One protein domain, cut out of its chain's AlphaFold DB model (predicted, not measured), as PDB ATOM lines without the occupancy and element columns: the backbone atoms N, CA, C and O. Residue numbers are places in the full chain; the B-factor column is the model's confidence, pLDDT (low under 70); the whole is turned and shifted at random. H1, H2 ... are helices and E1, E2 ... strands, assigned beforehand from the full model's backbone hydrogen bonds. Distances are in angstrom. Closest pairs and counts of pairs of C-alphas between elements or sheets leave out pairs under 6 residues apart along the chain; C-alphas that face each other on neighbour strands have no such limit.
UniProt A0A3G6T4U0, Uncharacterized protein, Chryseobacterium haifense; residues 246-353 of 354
ATOM      1  N   HIS A 246     159.996 122.217 110.001       88.62
ATOM      2  CA  HIS A 246     160.415 123.559 109.611       88.62
ATOM      3  C   HIS A 246     160.225 123.785 108.103       88.62
ATOM      4  O   HIS A 246     160.713 124.779 107.567       88.62
ATOM      5  N   ASP A 247     159.473 122.911 107.435       89.12
ATOM      6  CA  ASP A 247     158.892 123.195 106.137       89.12
ATOM      7  C   ASP A 247     157.445 123.665 106.327       89.12
ATOM      8  O   ASP A 247     156.558 122.935 106.779       89.12
ATOM      9  N   SER A 248     157.200 124.924 105.966       91.31
ATOM     10  CA  SER A 248     155.877 125.537 106.061       91.31
ATOM     11  C   SER A 248     154.810 124.791 105.259       91.31
ATOM     12  O   SER A 248     153.639 124.806 105.645       91.31
ATOM     13  N   TYR A 249     155.191 124.154 104.147       90.38
ATOM     14  CA  TYR A 249     154.243 123.450 103.301       90.38
ATOM     15  C   TYR A 249     153.878 122.087 103.892       90.38
ATOM     16  O   TYR A 249     152.693 121.804 104.034       90.38
ATOM     17  N   SER A 250     154.855 121.318 104.371       90.00
ATOM     18  CA  SER A 250     154.616 120.059 105.091       90.00
ATOM     19  C   SER A 250     153.754 120.238 106.348       90.00
ATOM     20  O   SER A 250     152.838 119.455 106.617       90.00
ATOM     21  N   VAL A 251     153.987 121.309 107.118       92.75
ATOM     22  CA  VAL A 251     153.153 121.634 108.291       92.75
ATOM     23  C   VAL A 251     151.728 121.997 107.866       92.75
ATOM     24  O   VAL A 251     150.765 121.544 108.484       92.75
ATOM     25  N   PHE A 252     151.569 122.769 106.788       94.06
ATOM     26  CA  PHE A 252     150.261 123.088 106.214       94.06
ATOM     27  C   PHE A 252     149.506 121.837 105.734       94.06
ATOM     28  O   PHE A 252     148.322 121.688 106.039       94.06
ATOM     29  N   CYS A 253     150.178 120.913 105.051       92.56
ATOM     30  CA  CYS A 253     149.569 119.671 104.582       92.56
ATOM     31  C   CYS A 253     149.162 118.767 105.749       92.56
ATOM     32  O   CYS A 253     148.035 118.269 105.782       92.56
ATOM     33  N   SER A 254     150.002 118.681 106.784       93.06
ATOM     34  CA  SER A 254     149.673 117.985 108.036       93.06
ATOM     35  C   SER A 254     148.441 118.567 108.732       93.06
ATOM     36  O   SER A 254     147.632 117.810 109.264       93.06
ATOM     37  N   ILE A 255     148.255 119.896 108.711       94.94
ATOM     38  CA  ILE A 255     147.031 120.540 109.222       94.94
ATOM     39  C   ILE A 255     145.810 120.052 108.440       94.94
ATOM     40  O   ILE A 255     144.806 119.691 109.047       94.94
ATOM     41  N   ILE A 256     145.883 120.008 107.108       95.19
ATOM     42  CA  ILE A 256     144.763 119.582 106.259       95.19
ATOM     43  C   ILE A 256     144.382 118.123 106.538       95.19
ATOM     44  O   ILE A 256     143.202 117.828 106.739       95.19
ATOM     45  N   PHE A 257     145.366 117.223 106.614       94.25
ATOM     46  CA  PHE A 257     145.120 115.821 106.955       94.25
ATOM     47  C   PHE A 257     144.588 115.646 108.390       94.25
ATOM     48  O   PHE A 257     143.671 114.856 108.621       94.25
ATOM     49  N   ALA A 258     145.091 116.423 109.353       95.19
ATOM     50  CA  ALA A 258     144.599 116.397 110.728       95.19
ATOM     51  C   ALA A 258     143.157 116.920 110.847       95.19
ATOM     52  O   ALA A 258     142.353 116.310 111.551       95.19
ATOM     53  N   ILE A 259     142.794 117.995 110.133       95.69
ATOM     54  CA  ILE A 259     141.402 118.473 110.043       95.69
ATOM     55  C   ILE A 259     140.519 117.365 109.469       95.69
ATOM     56  O   ILE A 259     139.497 117.031 110.066       95.69
ATOM     57  N   TYR A 260     140.927 116.773 108.344       93.50
ATOM     58  CA  TYR A 260     140.194 115.694 107.684       93.50
ATOM     59  C   TYR A 260     139.867 114.536 108.632       93.50
ATOM     60  O   TYR A 260     138.708 114.132 108.747       93.50
ATOM     61  N   ASP A 261     140.861 114.038 109.362       91.06
ATOM     62  CA  ASP A 261     140.656 112.930 110.291       91.06
ATOM     63  C   ASP A 261     139.860 113.333 111.538       91.06
ATOM     64  O   ASP A 261     139.025 112.557 112.010       91.06
ATOM     65  N   THR A 262     140.090 114.531 112.088       93.94
ATOM     66  CA  THR A 262     139.363 115.006 113.276       93.94
ATOM     67  C   THR A 262     137.881 115.204 112.987       93.94
ATOM     68  O   THR A 262     137.049 114.801 113.802       93.94
ATOM     69  N   LEU A 263     137.538 115.757 111.821       92.50
ATOM     70  CA  LEU A 263     136.147 115.898 111.398       92.50
ATOM     71  C   LEU A 263     135.467 114.535 111.272       92.50
ATOM     72  O   LEU A 263     134.378 114.350 111.802       92.50
ATOM     73  N   ARG A 264     136.132 113.559 110.645       85.50
ATOM     74  CA  ARG A 264     135.578 112.210 110.446       85.50
ATOM     75  C   ARG A 264     135.402 111.413 111.732       85.50
ATOM     76  O   ARG A 264     134.509 110.569 111.802       85.50
ATOM     77  N   ASP A 265     136.288 111.593 112.708       84.81
ATOM     78  CA  ASP A 265     136.161 110.899 113.991       84.81
ATOM     79  C   ASP A 265     135.133 111.561 114.916       84.81
ATOM     80  O   ASP A 265     134.586 110.866 115.770       84.81
ATOM     81  N   ASP A 266     134.857 112.856 114.731       89.00
ATOM     82  CA  ASP A 266     133.745 113.599 115.345       89.00
ATOM     83  C   ASP A 266     133.658 113.503 116.886       89.00
ATOM     84  O   ASP A 266     132.584 113.490 117.485       89.00
ATOM     85  N   LYS A 267     134.809 113.421 117.567       87.31
ATOM     86  CA  LYS A 267     134.889 113.244 119.036       87.31
ATOM     87  C   LYS A 267     134.985 114.538 119.846       87.31
ATOM     88  O   LYS A 267     135.053 114.480 121.071       87.31
ATOM     89  N   TRP A 268     135.015 115.689 119.189       92.50
ATOM     90  CA  TRP A 268     135.132 117.001 119.826       92.50
ATOM     91  C   TRP A 268     133.756 117.518 120.278       92.50
ATOM     92  O   TRP A 268     132.724 117.046 119.808       92.50
ATOM     93  N   SER A 269     133.694 118.462 121.212       92.38
ATOM     94  CA  SER A 269     132.429 119.022 121.728       92.38
ATOM     95  C   SER A 269     132.182 120.463 121.305       92.38
ATOM     96  O   SER A 269     131.032 120.888 121.269       92.38
ATOM     97  N   ASP A 270     133.248 121.191 120.999       93.75
ATOM     98  CA  ASP A 270     133.266 122.634 120.775       93.75
ATOM     99  C   ASP A 270     134.527 123.032 119.986       93.75
ATOM    100  O   ASP A 270     135.439 122.226 119.782       93.75
ATOM    101  N   SER A 271     134.605 124.297 119.574       94.25
ATOM    102  CA  SER A 271     135.759 124.868 118.867       94.25
ATOM    103  C   SER A 271     137.122 124.641 119.550       94.25
ATOM    104  O   SER A 271     138.130 124.457 118.864       94.25
ATOM    105  N   GLN A 272     137.192 124.650 120.887       95.00
ATOM    106  CA  GLN A 272     138.464 124.492 121.603       95.00
ATOM    107  C   GLN A 272     138.933 123.036 121.569       95.00
ATOM    108  O   GLN A 272     140.073 122.759 121.205       95.00
ATOM    109  N   THR A 273     138.037 122.104 121.879       96.00
ATOM    110  CA  THR A 273     138.317 120.666 121.792       96.00
ATOM    111  C   THR A 273     138.610 120.229 120.357       96.00
ATOM    112  O   THR A 273     139.494 119.408 120.151       96.00
ATOM    113  N   LEU A 274     137.965 120.828 119.350       96.44
ATOM    114  CA  LEU A 274     138.302 120.617 117.937       96.44
ATOM    115  C   LEU A 274     139.756 121.007 117.636       96.44
ATOM    116  O   LEU A 274     140.494 120.235 117.022       96.44
ATOM    117  N   LYS A 275     140.182 122.193 118.085       96.81
ATOM    118  CA  LYS A 275     141.567 122.651 117.930       96.81
ATOM    119  C   LYS A 275     142.555 121.704 118.609       96.81
ATOM    120  O   LYS A 275     143.569 121.356 118.004       96.81
ATOM    121  N   ASP A 276     142.260 121.290 119.836       95.69
ATOM    122  CA  ASP A 276     143.128 120.408 120.615       95.69
ATOM    123  C   ASP A 276     143.251 119.020 119.967       95.69
ATOM    124  O   ASP A 276     144.356 118.487 119.874       95.69
ATOM    125  N   GLU A 277     142.159 118.469 119.427       96.12
ATOM    126  CA  GLU A 277     142.172 117.208 118.674       96.12
ATOM    127  C   GLU A 277     142.984 117.319 117.373       96.12
ATOM    128  O   GLU A 277     143.768 116.423 117.058       96.12
ATOM    129  N   ILE A 278     142.868 118.426 116.625       96.88
ATOM    130  CA  ILE A 278     143.702 118.655 115.429       96.88
ATOM    131  C   ILE A 278     145.186 118.705 115.814       96.88
ATOM    132  O   ILE A 278     145.996 118.026 115.189       96.88
ATOM    133  N   LEU A 279     145.551 119.456 116.858       96.56
ATOM    134  CA  LEU A 279     146.936 119.537 117.338       96.56
ATOM    135  C   LEU A 279     147.462 118.175 117.809       96.56
ATOM    136  O   LEU A 279     148.596 117.804 117.496       96.56
ATOM    137  N   LEU A 280     146.633 117.409 118.522       94.31
ATOM    138  CA  LEU A 280     146.976 116.065 118.970       94.31
ATOM    139  C   LEU A 280     147.286 115.151 117.782       94.31
ATOM    140  O   LEU A 280     148.323 114.484 117.784       94.31
ATOM    141  N   ARG A 281     146.440 115.156 116.746       94.50
ATOM    142  CA  ARG A 281     146.682 114.383 115.520       94.50
ATOM    143  C   ARG A 281     147.915 114.840 114.769       94.50
ATOM    144  O   ARG A 281     148.695 114.002 114.337       94.50
ATOM    145  N   MET A 282     148.115 116.148 114.623       94.12
ATOM    146  CA  MET A 282     149.309 116.678 113.965       94.12
ATOM    147  C   MET A 282     150.581 116.102 114.590       94.12
ATOM    148  O   MET A 282     151.462 115.637 113.871       94.12
ATOM    149  N   SER A 283     150.643 116.067 115.922       92.62
ATOM    150  CA  SER A 283     151.785 115.510 116.642       92.62
ATOM    151  C   SER A 283     151.864 113.989 116.569       92.62
ATOM    152  O   SER A 283     152.919 113.445 116.248       92.62
ATOM    153  N   TYR A 284     150.763 113.295 116.853       89.56
ATOM    154  CA  TYR A 284     150.767 111.845 117.033       89.56
ATOM    155  C   TYR A 284     150.656 111.058 115.722       89.56
ATOM    156  O   TYR A 284     151.389 110.091 115.519       89.56
ATOM    157  N   ASP A 285     149.749 111.470 114.837       91.00
ATOM    158  CA  ASP A 285     149.445 110.771 113.586       91.00
ATOM    159  C   ASP A 285     150.332 111.258 112.429       91.00
ATOM    160  O   ASP A 285     150.698 110.458 111.569       91.00
ATOM    161  N   TYR A 286     150.693 112.549 112.416       92.75
ATOM    162  CA  TYR A 286     151.377 113.199 111.286       92.75
ATOM    163  C   TYR A 286     152.834 113.599 111.552       92.75
ATOM    164  O   TYR A 286     153.527 114.049 110.634       92.75
ATOM    165  N   GLY A 287     153.329 113.364 112.771       88.38
ATOM    166  CA  GLY A 287     154.735 113.541 113.130       88.38
ATOM    167  C   GLY A 287     155.196 114.999 113.206       88.38
ATOM    168  O   GLY A 287     156.395 115.256 113.104       88.38
ATOM    169  N   VAL A 288     154.268 115.949 113.378       91.06
ATOM    170  CA  VAL A 288     154.594 117.373 113.492       91.06
ATOM    171  C   VAL A 288     154.906 117.769 114.933       91.06
ATOM    172  O   VAL A 288     154.063 117.652 115.822       91.06
ATOM    173  N   ASP A 289     156.099 118.302 115.181       89.75
ATOM    174  CA  ASP A 289     156.439 118.871 116.488       89.75
ATOM    175  C   ASP A 289     155.604 120.136 116.752       89.75
ATOM    176  O   ASP A 289     155.593 121.077 115.953       89.75
ATOM    177  N   LEU A 290     154.933 120.184 117.906       90.44
ATOM    178  CA  LEU A 290     154.145 121.340 118.338       90.44
ATOM    179  C   LEU A 290     155.008 122.570 118.688       90.44
ATOM    180  O   LEU A 290     154.478 123.647 118.954       90.44
ATOM    181  N   ALA A 291     156.333 122.441 118.676       91.12
ATOM    182  CA  ALA A 291     157.265 123.563 118.703       91.12
ATOM    183  C   ALA A 291     157.576 124.142 117.307       91.12
ATOM    184  O   ALA A 291     158.370 125.081 117.207       91.12
ATOM    185  N   SER A 292     156.985 123.604 116.230       92.62
ATOM    186  CA  SER A 292     157.184 124.102 114.865       92.62
ATOM    187  C   SER A 292     156.888 125.606 114.760       92.62
ATOM    188  O   SER A 292     155.828 126.056 115.210       92.62
ATOM    189  N   PRO A 293     157.754 126.400 114.093       92.88
ATOM    190  CA  PRO A 293     157.494 127.822 113.874       92.88
ATOM    191  C   PRO A 293     156.266 128.078 112.987       92.88
ATOM    192  O   PRO A 293     155.721 129.177 113.013       92.88
ATOM    193  N   TYR A 294     155.811 127.078 112.227       94.31
ATOM    194  CA  TYR A 294     154.655 127.183 111.333       94.31
ATOM    195  C   TYR A 294     153.359 126.659 111.958       94.31
ATOM    196  O   TYR A 294     152.305 126.729 111.325       94.31
ATOM    197  N   LEU A 295     153.396 126.193 113.215       93.81
ATOM    198  CA  LEU A 295     152.191 125.745 113.917       93.81
ATOM    199  C   LEU A 295     151.153 126.869 114.049       93.81
ATOM    200  O   LEU A 295     149.958 126.599 114.145       93.81
ATOM    201  N   GLU A 296     151.577 128.137 113.993       93.69
ATOM    202  CA  GLU A 296     150.679 129.296 114.040       93.69
ATOM    203  C   GLU A 296     149.589 129.289 112.956       93.69
ATOM    204  O   GLU A 296     148.548 129.920 113.149       93.69
ATOM    205  N   TYR A 297     149.770 128.533 111.865       94.94
ATOM    206  CA  TYR A 297     148.749 128.324 110.837       94.94
ATOM    207  C   TYR A 297     147.441 127.765 111.404       94.94
ATOM    208  O   TYR A 297     146.373 128.127 110.915       94.94
ATOM    209  N   ILE A 298     147.489 126.986 112.491       94.88
ATOM    210  CA  ILE A 298     146.285 126.502 113.182       94.88
ATOM    211  C   ILE A 298     145.368 127.655 113.626       94.88
ATOM    212  O   ILE A 298     144.152 127.509 113.685       94.88
ATOM    213  N   ASN A 299     145.935 128.829 113.921       93.94
ATOM    214  CA  ASN A 299     145.184 130.000 114.373       93.94
ATOM    215  C   ASN A 299     144.496 130.740 113.217       93.94
ATOM    216  O   ASN A 299     143.827 131.744 113.447       93.94
ATOM    217  N   HIS A 300     144.690 130.294 111.976       95.88
ATOM    218  CA  HIS A 300     143.999 130.817 110.800       95.88
ATOM    219  C   HIS A 300     142.766 129.998 110.426       95.88
ATOM    220  O   HIS A 300     142.080 130.365 109.472       95.88
ATOM    221  N   LEU A 301     142.497 128.905 111.140       96.81
ATOM    222  CA  LEU A 301     141.275 128.131 110.974       96.81
ATOM    223  C   LEU A 301     140.095 128.876 111.605       96.81
ATOM    224  O   LEU A 301     140.186 129.394 112.718       96.81
ATOM    225  N   ASP A 302     138.985 128.900 110.881       96.25
ATOM    226  CA  ASP A 302     137.698 129.404 111.337       96.25
ATOM    227  C   ASP A 302     136.935 128.270 112.034       96.25
ATOM    228  O   ASP A 302     136.128 127.555 111.435       96.25
ATOM    229  N   PHE A 303     137.252 128.066 113.315       95.81
ATOM    230  CA  PHE A 303     136.636 127.017 114.129       95.81
ATOM    231  C   PHE A 303     135.127 127.205 114.303       95.81
ATOM    232  O   PHE A 303     134.412 126.212 114.373       95.81
ATOM    233  N   GLU A 304     134.636 128.447 114.288       92.62
ATOM    234  CA  GLU A 304     133.204 128.736 114.370       92.62
ATOM    235  C   GLU A 304     132.485 128.278 113.092       92.62
ATOM    236  O   GLU A 304     131.455 127.608 113.161       92.62
ATOM    237  N   SER A 305     133.050 128.565 111.912       91.50
ATOM    238  CA  SER A 305     132.532 128.048 110.638       91.50
ATOM    239  C   SER A 305     132.548 126.517 110.594       91.50
ATOM    240  O   SER A 305     131.559 125.906 110.179       91.50
ATOM    241  N   ILE A 306     133.627 125.878 111.063       94.75
ATOM    242  CA  ILE A 306     133.696 124.413 111.142       94.75
ATOM    243  C   ILE A 306     132.606 123.869 112.080       94.75
ATOM    244  O   ILE A 306     131.898 122.932 111.710       94.75
ATOM    245  N   GLU A 307     132.436 124.466 113.261       94.06
ATOM    246  CA  GLU A 307     131.421 124.077 114.248       94.06
ATOM    247  C   GLU A 307     129.999 124.202 113.696       94.06
ATOM    248  O   GLU A 307     129.207 123.264 113.799       94.06
ATOM    249  N   ASN A 308     129.707 125.296 112.991       91.31
ATOM    250  CA  ASN A 308     128.414 125.526 112.345       91.31
ATOM    251  C   ASN A 308     128.095 124.530 111.216       91.31
ATOM    252  O   ASN A 308     126.924 124.330 110.893       91.31
ATOM    253  N   ASN A 309     129.113 123.905 110.615       91.00
ATOM    254  CA  ASN A 309     128.969 122.928 109.528       91.00
ATOM    255  C   ASN A 309     129.332 121.495 109.962       91.00
ATOM    256  O   ASN A 309     129.539 120.624 109.114       91.00
ATOM    257  N   ARG A 310     129.427 121.234 111.273       91.38
ATOM    258  CA  ARG A 310     129.874 119.955 111.845       91.38
ATOM    259  C   ARG A 310     129.131 118.747 111.282       91.38
ATOM    260  O   ARG A 310     129.765 117.779 110.865       91.38
ATOM    261  N   GLU A 311     127.800 118.814 111.267       85.00
ATOM    262  CA  GLU A 311     126.946 117.691 110.863       85.00
ATOM    263  C   GLU A 311     127.196 117.257 109.420       85.00
ATOM    264  O   GLU A 311     127.087 116.079 109.113       85.00
ATOM    265  N   GLN A 312     127.568 118.185 108.542       85.50
ATOM    266  CA  GLN A 312     127.907 117.874 107.160       85.50
ATOM    267  C   GLN A 312     129.385 117.488 107.019       85.50
ATOM    268  O   GLN A 312     129.726 116.525 106.334       85.50
ATOM    269  N   LEU A 313     130.277 118.213 107.698       88.00
ATOM    270  CA  LEU A 313     131.724 118.021 107.602       88.00
ATOM    271  C   LEU A 313     132.207 116.699 108.207       88.00
ATOM    272  O   LEU A 313     133.208 116.158 107.736       88.00
ATOM    273  N   LYS A 314     131.492 116.119 109.179       84.81
ATOM    274  CA  LYS A 314     131.818 114.784 109.716       84.81
ATOM    275  C   LYS A 314     131.726 113.669 108.666       84.81
ATOM    276  O   LYS A 314     132.337 112.611 108.816       84.81
ATOM    277  N   HIS A 315     131.006 113.918 107.570       77.12
ATOM    278  CA  HIS A 315     130.873 112.994 106.447       77.12
ATOM    279  C   HIS A 315     131.890 113.241 105.327       77.12
ATOM    280  O   HIS A 315     131.822 112.566 104.296       77.12
ATOM    281  N   THR A 316     132.855 114.151 105.527       84.31
ATOM    282  CA  THR A 316     133.872 114.476 104.521       84.31
ATOM    283  C   THR A 316     134.563 113.219 103.989       84.31
ATOM    284  O   THR A 316     134.992 112.335 104.742       84.31
ATOM    285  N   SER A 317     134.611 113.102 102.661       78.25
ATOM    286  CA  SER A 317     135.004 111.856 102.003       78.25
ATOM    287  C   SER A 317     136.418 111.899 101.435       78.25
ATOM    288  O   SER A 317     137.098 110.872 101.440       78.25
ATOM    289  N   ASP A 318     136.902 113.073 101.030       85.75
ATOM    290  CA  ASP A 318     138.210 113.253 100.398       85.75
ATOM    291  C   ASP A 318     138.812 114.637 100.700       85.75
ATOM    292  O   ASP A 318     138.126 115.546 101.179       85.75
ATOM    293  N   ILE A 319     140.098 114.780 100.376       90.62
ATOM    294  CA  ILE A 319     140.839 116.039 100.351       90.62
ATOM    295  C   ILE A 319     141.160 116.364  98.890       90.62
ATOM    296  O   ILE A 319     141.906 115.649  98.212       90.62
ATOM    297  N   LEU A 320     140.612 117.465  98.386       90.25
ATOM    298  CA  LEU A 320     140.835 117.928  97.025       90.25
ATOM    299  C   LEU A 320     141.872 119.046  97.000       90.25
ATOM    300  O   LEU A 320     141.603 120.189  97.361       90.25
ATOM    301  N   TRP A 321     143.047 118.706  96.495       90.88
ATOM    302  CA  TRP A 321     144.079 119.662  96.121       90.88
ATOM    303  C   TRP A 321     143.744 120.253  94.750       90.88
ATOM    304  O   TRP A 321     143.724 119.526  93.754       90.88
ATOM    305  N   LEU A 322     143.411 121.540  94.709       91.44
ATOM    306  CA  LEU A 322     142.895 122.228  93.528       91.44
ATOM    307  C   LEU A 322     143.860 123.316  93.065       91.44
ATOM    308  O   LEU A 322     144.444 124.030  93.874       91.44
ATOM    309  N   ASP A 323     143.988 123.491  91.755       89.19
ATOM    310  CA  ASP A 323     144.732 124.616  91.193       89.19
ATOM    311  C   ASP A 323     144.013 125.964  91.433       89.19
ATOM    312  O   ASP A 323     142.848 126.034  91.843       89.19
ATOM    313  N   SER A 324     144.715 127.060  91.137       89.12
ATOM    314  CA  SER A 324     144.237 128.432  91.346       89.12
ATOM    315  C   SER A 324     143.007 128.822  90.523       89.12
ATOM    316  O   SER A 324     142.288 129.742  90.912       89.12
ATOM    317  N   THR A 325     142.748 128.134  89.413       88.75
ATOM    318  CA  THR A 325     141.576 128.356  88.558       88.75
ATOM    319  C   THR A 325     140.372 127.553  89.036       88.75
ATOM    320  O   THR A 325     139.252 128.065  89.048       88.75
ATOM    321  N   THR A 326     140.596 126.322  89.498       91.12
ATOM    322  CA  THR A 326     139.540 125.398  89.909       91.12
ATOM    323  C   THR A 326     139.038 125.700  91.320       91.12
ATOM    324  O   THR A 326     137.824 125.697  91.545       91.12
ATOM    325  N   TYR A 327     139.937 126.017  92.258       93.75
ATOM    326  CA  TYR A 327     139.603 126.291  93.660       93.75
ATOM    327  C   TYR A 327     138.426 127.272  93.859       93.75
ATOM    328  O   TYR A 327     137.428 126.872  94.469       93.75
ATOM    329  N   PRO A 328     138.442 128.505  93.306       93.12
ATOM    330  CA  PRO A 328     137.371 129.478  93.550       93.12
ATOM    331  C   PRO A 328     136.012 129.046  92.982       93.12
ATOM    332  O   PRO A 328     134.979 129.530  93.432       93.12
ATOM    333  N   THR A 329     135.990 128.133  92.006       92.19
ATOM    334  CA  THR A 329     134.739 127.617  91.418       92.19
ATOM    335  C   THR A 329     134.112 126.485  92.230       92.19
ATOM    336  O   THR A 329     132.939 126.163  92.036       92.19
ATOM    337  N   LYS A 330     134.896 125.861  93.117       91.50
ATOM    338  CA  LYS A 330     134.504 124.691  93.911       91.50
ATOM    339  C   LYS A 330     134.216 125.026  95.370       91.50
ATOM    340  O   LYS A 330     133.436 124.298  95.978       91.50
ATOM    341  N   VAL A 331     134.795 126.105  95.905       94.19
ATOM    342  CA  VAL A 331     134.498 126.602  97.258       94.19
ATOM    343  C   VAL A 331     133.002 126.837  97.422       94.19
ATOM    344  O   VAL A 331     132.395 127.637  96.713       94.19
ATOM    345  N   ASN A 332     132.425 126.125  98.384       91.88
ATOM    346  CA  ASN A 332     131.056 126.303  98.846       91.88
ATOM    347  C   ASN A 332     131.017 126.893 100.261       91.88
ATOM    348  O   ASN A 332     130.137 127.692 100.566       91.88
ATOM    349  N   GLY A 333     131.993 126.548 101.100       92.44
ATOM    350  CA  GLY A 333     132.210 127.183 102.396       92.44
ATOM    351  C   GLY A 333     133.686 127.231 102.768       92.44
ATOM    352  O   GLY A 333     134.532 126.626 102.105       92.44
ATOM    353  N   ILE A 334     133.992 128.009 103.803       95.38
ATOM    354  CA  ILE A 334     135.357 128.389 104.163       95.38
ATOM    355  C   ILE A 334     135.729 127.758 105.505       95.38
ATOM    356  O   ILE A 334     134.981 127.856 106.473       95.38
ATOM    357  N   ILE A 335     136.904 127.127 105.536       95.88
ATOM    358  CA  ILE A 335     137.573 126.621 106.743       95.88
ATOM    359  C   ILE A 335     138.697 127.580 107.151       95.88
ATOM    360  O   ILE A 335     138.965 127.767 108.330       95.88
ATOM    361  N   SER A 336     139.377 128.194 106.182       96.31
ATOM    362  CA  SER A 336     140.368 129.241 106.402       96.31
ATOM    363  C   SER A 336     140.541 130.074 105.138       96.31
ATOM    364  O   SER A 336     141.044 129.574 104.132       96.31
ATOM    365  N   GLU A 337     140.185 131.359 105.192       93.25
ATOM    366  CA  GLU A 337     140.439 132.284 104.078       93.25
ATOM    367  C   GLU A 337     141.937 132.437 103.821       93.25
ATOM    368  O   GLU A 337     142.403 132.340 102.688       93.25
ATOM    369  N   LYS A 338     142.714 132.642 104.892       93.69
ATOM    370  CA  LYS A 338     144.148 132.933 104.798       93.69
ATOM    371  C   LYS A 338     144.956 131.752 104.266       93.69
ATOM    372  O   LYS A 338     145.966 131.963 103.601       93.69
ATOM    373  N   LEU A 339     144.543 130.532 104.595       93.38
ATOM    374  CA  LEU A 339     145.205 129.314 104.136       93.38
ATOM    375  C   LEU A 339     144.582 128.741 102.858       93.38
ATOM    376  O   LEU A 339     145.051 127.712 102.384       93.38
ATOM    377  N   GLU A 340     143.542 129.384 102.318       95.69
ATOM    378  CA  GLU A 340     142.781 128.895 101.166       95.69
ATOM    379  C   GLU A 340     142.311 127.443 101.376       95.69
ATOM    380  O   GLU A 340     142.477 126.569 100.522       95.69
ATOM    381  N   ILE A 341     141.705 127.185 102.540       96.62
ATOM    382  CA  ILE A 341     141.073 125.908 102.893       96.62
ATOM    383  C   ILE A 341     139.562 126.128 102.956       96.62
ATOM    384  O   ILE A 341     139.072 127.056 103.603       96.62
ATOM    385  N   GLY A 342     138.805 125.269 102.293       96.44
ATOM    386  CA  GLY A 342     137.350 125.313 102.293       96.44
ATOM    387  C   GLY A 342     136.751 123.926 102.174       96.44
ATOM    388  O   GLY A 342     137.442 122.919 102.321       96.44
ATOM    389  N   PHE A 343     135.466 123.882 101.862       95.31
ATOM    390  CA  PHE A 343     134.787 122.659 101.466       95.31
ATOM    391  C   PHE A 343     133.919 122.890 100.233       95.31
ATOM    392  O   PHE A 343     133.443 124.007  99.994       95.31
ATOM    393  N   ASP A 344     133.747 121.844  99.426       92.56
ATOM    394  CA  ASP A 344     132.890 121.877  98.241       92.56
ATOM    395  C   ASP A 344     131.418 121.567  98.574       92.56
ATOM    396  O   ASP A 344     131.016 121.473  99.735       92.56
ATOM    397  N   ARG A 345     130.569 121.446  97.547       84.25
ATOM    398  CA  ARG A 345     129.136 121.136  97.715       84.25
ATOM    399  C   ARG A 345     128.862 119.722  98.229       84.25
ATOM    400  O   ARG A 345     127.754 119.462  98.689       84.25
ATOM    401  N   ASP A 346     129.839 118.831  98.117       80.44
ATOM    402  CA  ASP A 346     129.788 117.471  98.643       80.44
ATOM    403  C   ASP A 346     130.536 117.368  99.988       80.44
ATOM    404  O   ASP A 346     130.771 116.268 100.479       80.44
ATOM    405  N   PHE A 347     130.893 118.511 100.592       87.69
ATOM    406  CA  PHE A 347     131.599 118.618 101.869       87.69
ATOM    407  C   PHE A 347     132.962 117.905 101.895       87.69
ATOM    408  O   PHE A 347     133.472 117.538 102.958       87.69
ATOM    409  N   ASN A 348     133.606 117.744 100.736       90.50
ATOM    410  CA  ASN A 348     135.021 117.380 100.684       90.50
ATOM    411  C   ASN A 348     135.852 118.571 101.141       90.50
ATOM    412  O   ASN A 348     135.550 119.705 100.762       90.50
ATOM    413  N   ILE A 349     136.915 118.324 101.904       94.44
ATOM    414  CA  ILE A 349     137.880 119.382 102.200       94.44
ATOM    415  C   ILE A 349     138.568 119.736 100.896       94.44
ATOM    416  O   ILE A 349     139.052 118.858 100.186       94.44
ATOM    417  N   ILE A 350     138.627 121.018 100.574       94.88
ATOM    418  CA  ILE A 350     139.336 121.500  99.400       94.88
ATOM    419  C   ILE A 350     140.390 122.509  99.817       94.88
ATOM    420  O   ILE A 350     140.194 123.317 100.724       94.88
ATOM    421  N   THR A 351     141.517 122.474  99.131       95.06
ATOM    422  CA  THR A 351     142.640 123.356  99.404       95.06
ATOM    423  C   THR A 351     143.313 123.750  98.105       95.06
ATOM    424  O   THR A 351     143.341 122.972  97.146       95.06
ATOM    425  N   LYS A 352     143.817 124.978  98.049       92.06
ATOM    426  CA  LYS A 352     144.537 125.465  96.883       92.06
ATOM    427  C   LYS A 352     145.992 124.999  96.915       92.06
ATOM    428  O   LYS A 352     146.683 125.143  97.921       92.06
ATOM    429  N   LEU A 353     146.455 124.453  95.794       85.81
ATOM    430  CA  LEU A 353     147.866 124.161  95.564       85.81
ATOM    431  C   LEU A 353     148.667 125.464  95.578       85.81
ATOM    432  O   LEU A 353     148.253 126.447  94.953       85.81
TER     433      LEU A 353
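AT A GLANCE: This is residues 246 to 353 of the 354 residues of an uncharacterized protein of Chryseobacterium haifense (UniProt A0A3G6T4U0). Two longer helices, H1 and H2, cross on one side of the domain, and a small four-stranded sheet stands on the other, with H1 between H2 and the sheet. The short helices H3 and H4 run along one border from the helical side to the sheet, H5 sits by the last residues of H1, and H6 lies on the far side of the sheet from H1 and H2. The printed part has 108 residues, with six named helices and four named strands in the order H1 H2 H3 H4 H5 E1 H6 E2 E3 E4; the sheet, E1 E4 E3 E2, is mixed, and the class is mixed, helices and strands. It is compact, with a radius of gyration of the C-alphas of 12.8 A and spans of 36 by 30 by 20 A.

HOW THE PARTS SIT: H1, residues 248 to 265, is the hub, touching three helices. With residues 254 to 262 alone it touches H2, residues 271 to 284, at a steep tilt of 62 degrees, opposite ways; the closest C-alphas, of Ala 258 and Ile 278, are 5.3 A apart. H1 only just touches H3, residues 295 to 300, with 3 pairs of C-alphas within 8 A, the closest Val 251 and Leu 295 at 7.0 A. H2 touches H4, residues 303 to 308, with residues 271 to 275 alone, closest at the C-alphas of Ser 271 and Phe 303, 5.3 A. H1 only just touches H5, residues 310 to 313, with 3 such pairs, the closest Leu 263 and Leu 313 at 6.2 A. E1, residues 319 to 322, is parallel to E4, residues 349 to 352, with N 320 and O 349 2.8 A apart. E4 and E3, residues 341 to 343, form a hairpin, with N 350 and O 342 2.8 A apart. E3 and E2, residues 333 to 336, form another, with N 341 and O 336 2.9 A apart. E2 E3 E4 is a meander, each strand the antiparallel neighbour of the one before. E1, H6, residues 327 to 330, and E2 make a split strand-helix-strand unit, two strands of one sheet joined through a helix, with E4 and E3 between them in the sheet, and its crossover is right-handed. H1, H3 and H6 only graze the sheet. In H1, H2 and H4 every O i to N i+4 pair is within hydrogen-bond range; H3 has 0 of 2, but 3 of 3 O i to N i+3 pairs, and H5 and H6 are too short for an i+4 pair.

IN THESE COORDINATES: H1 begins at C-alpha 248, (155.877, 125.537, 106.061), and is 25.8 A long; H2 is 20.0 A. E4, 10.5 A, ends at C-alpha 352, (144.537, 125.465, 96.883).

THE WHOLE: The C-alphas farthest apart, of Ser 269 and Thr 325, are 35.7 A apart. The printed part has no cut, no link is long, and no printed residue is under pLDDT 70.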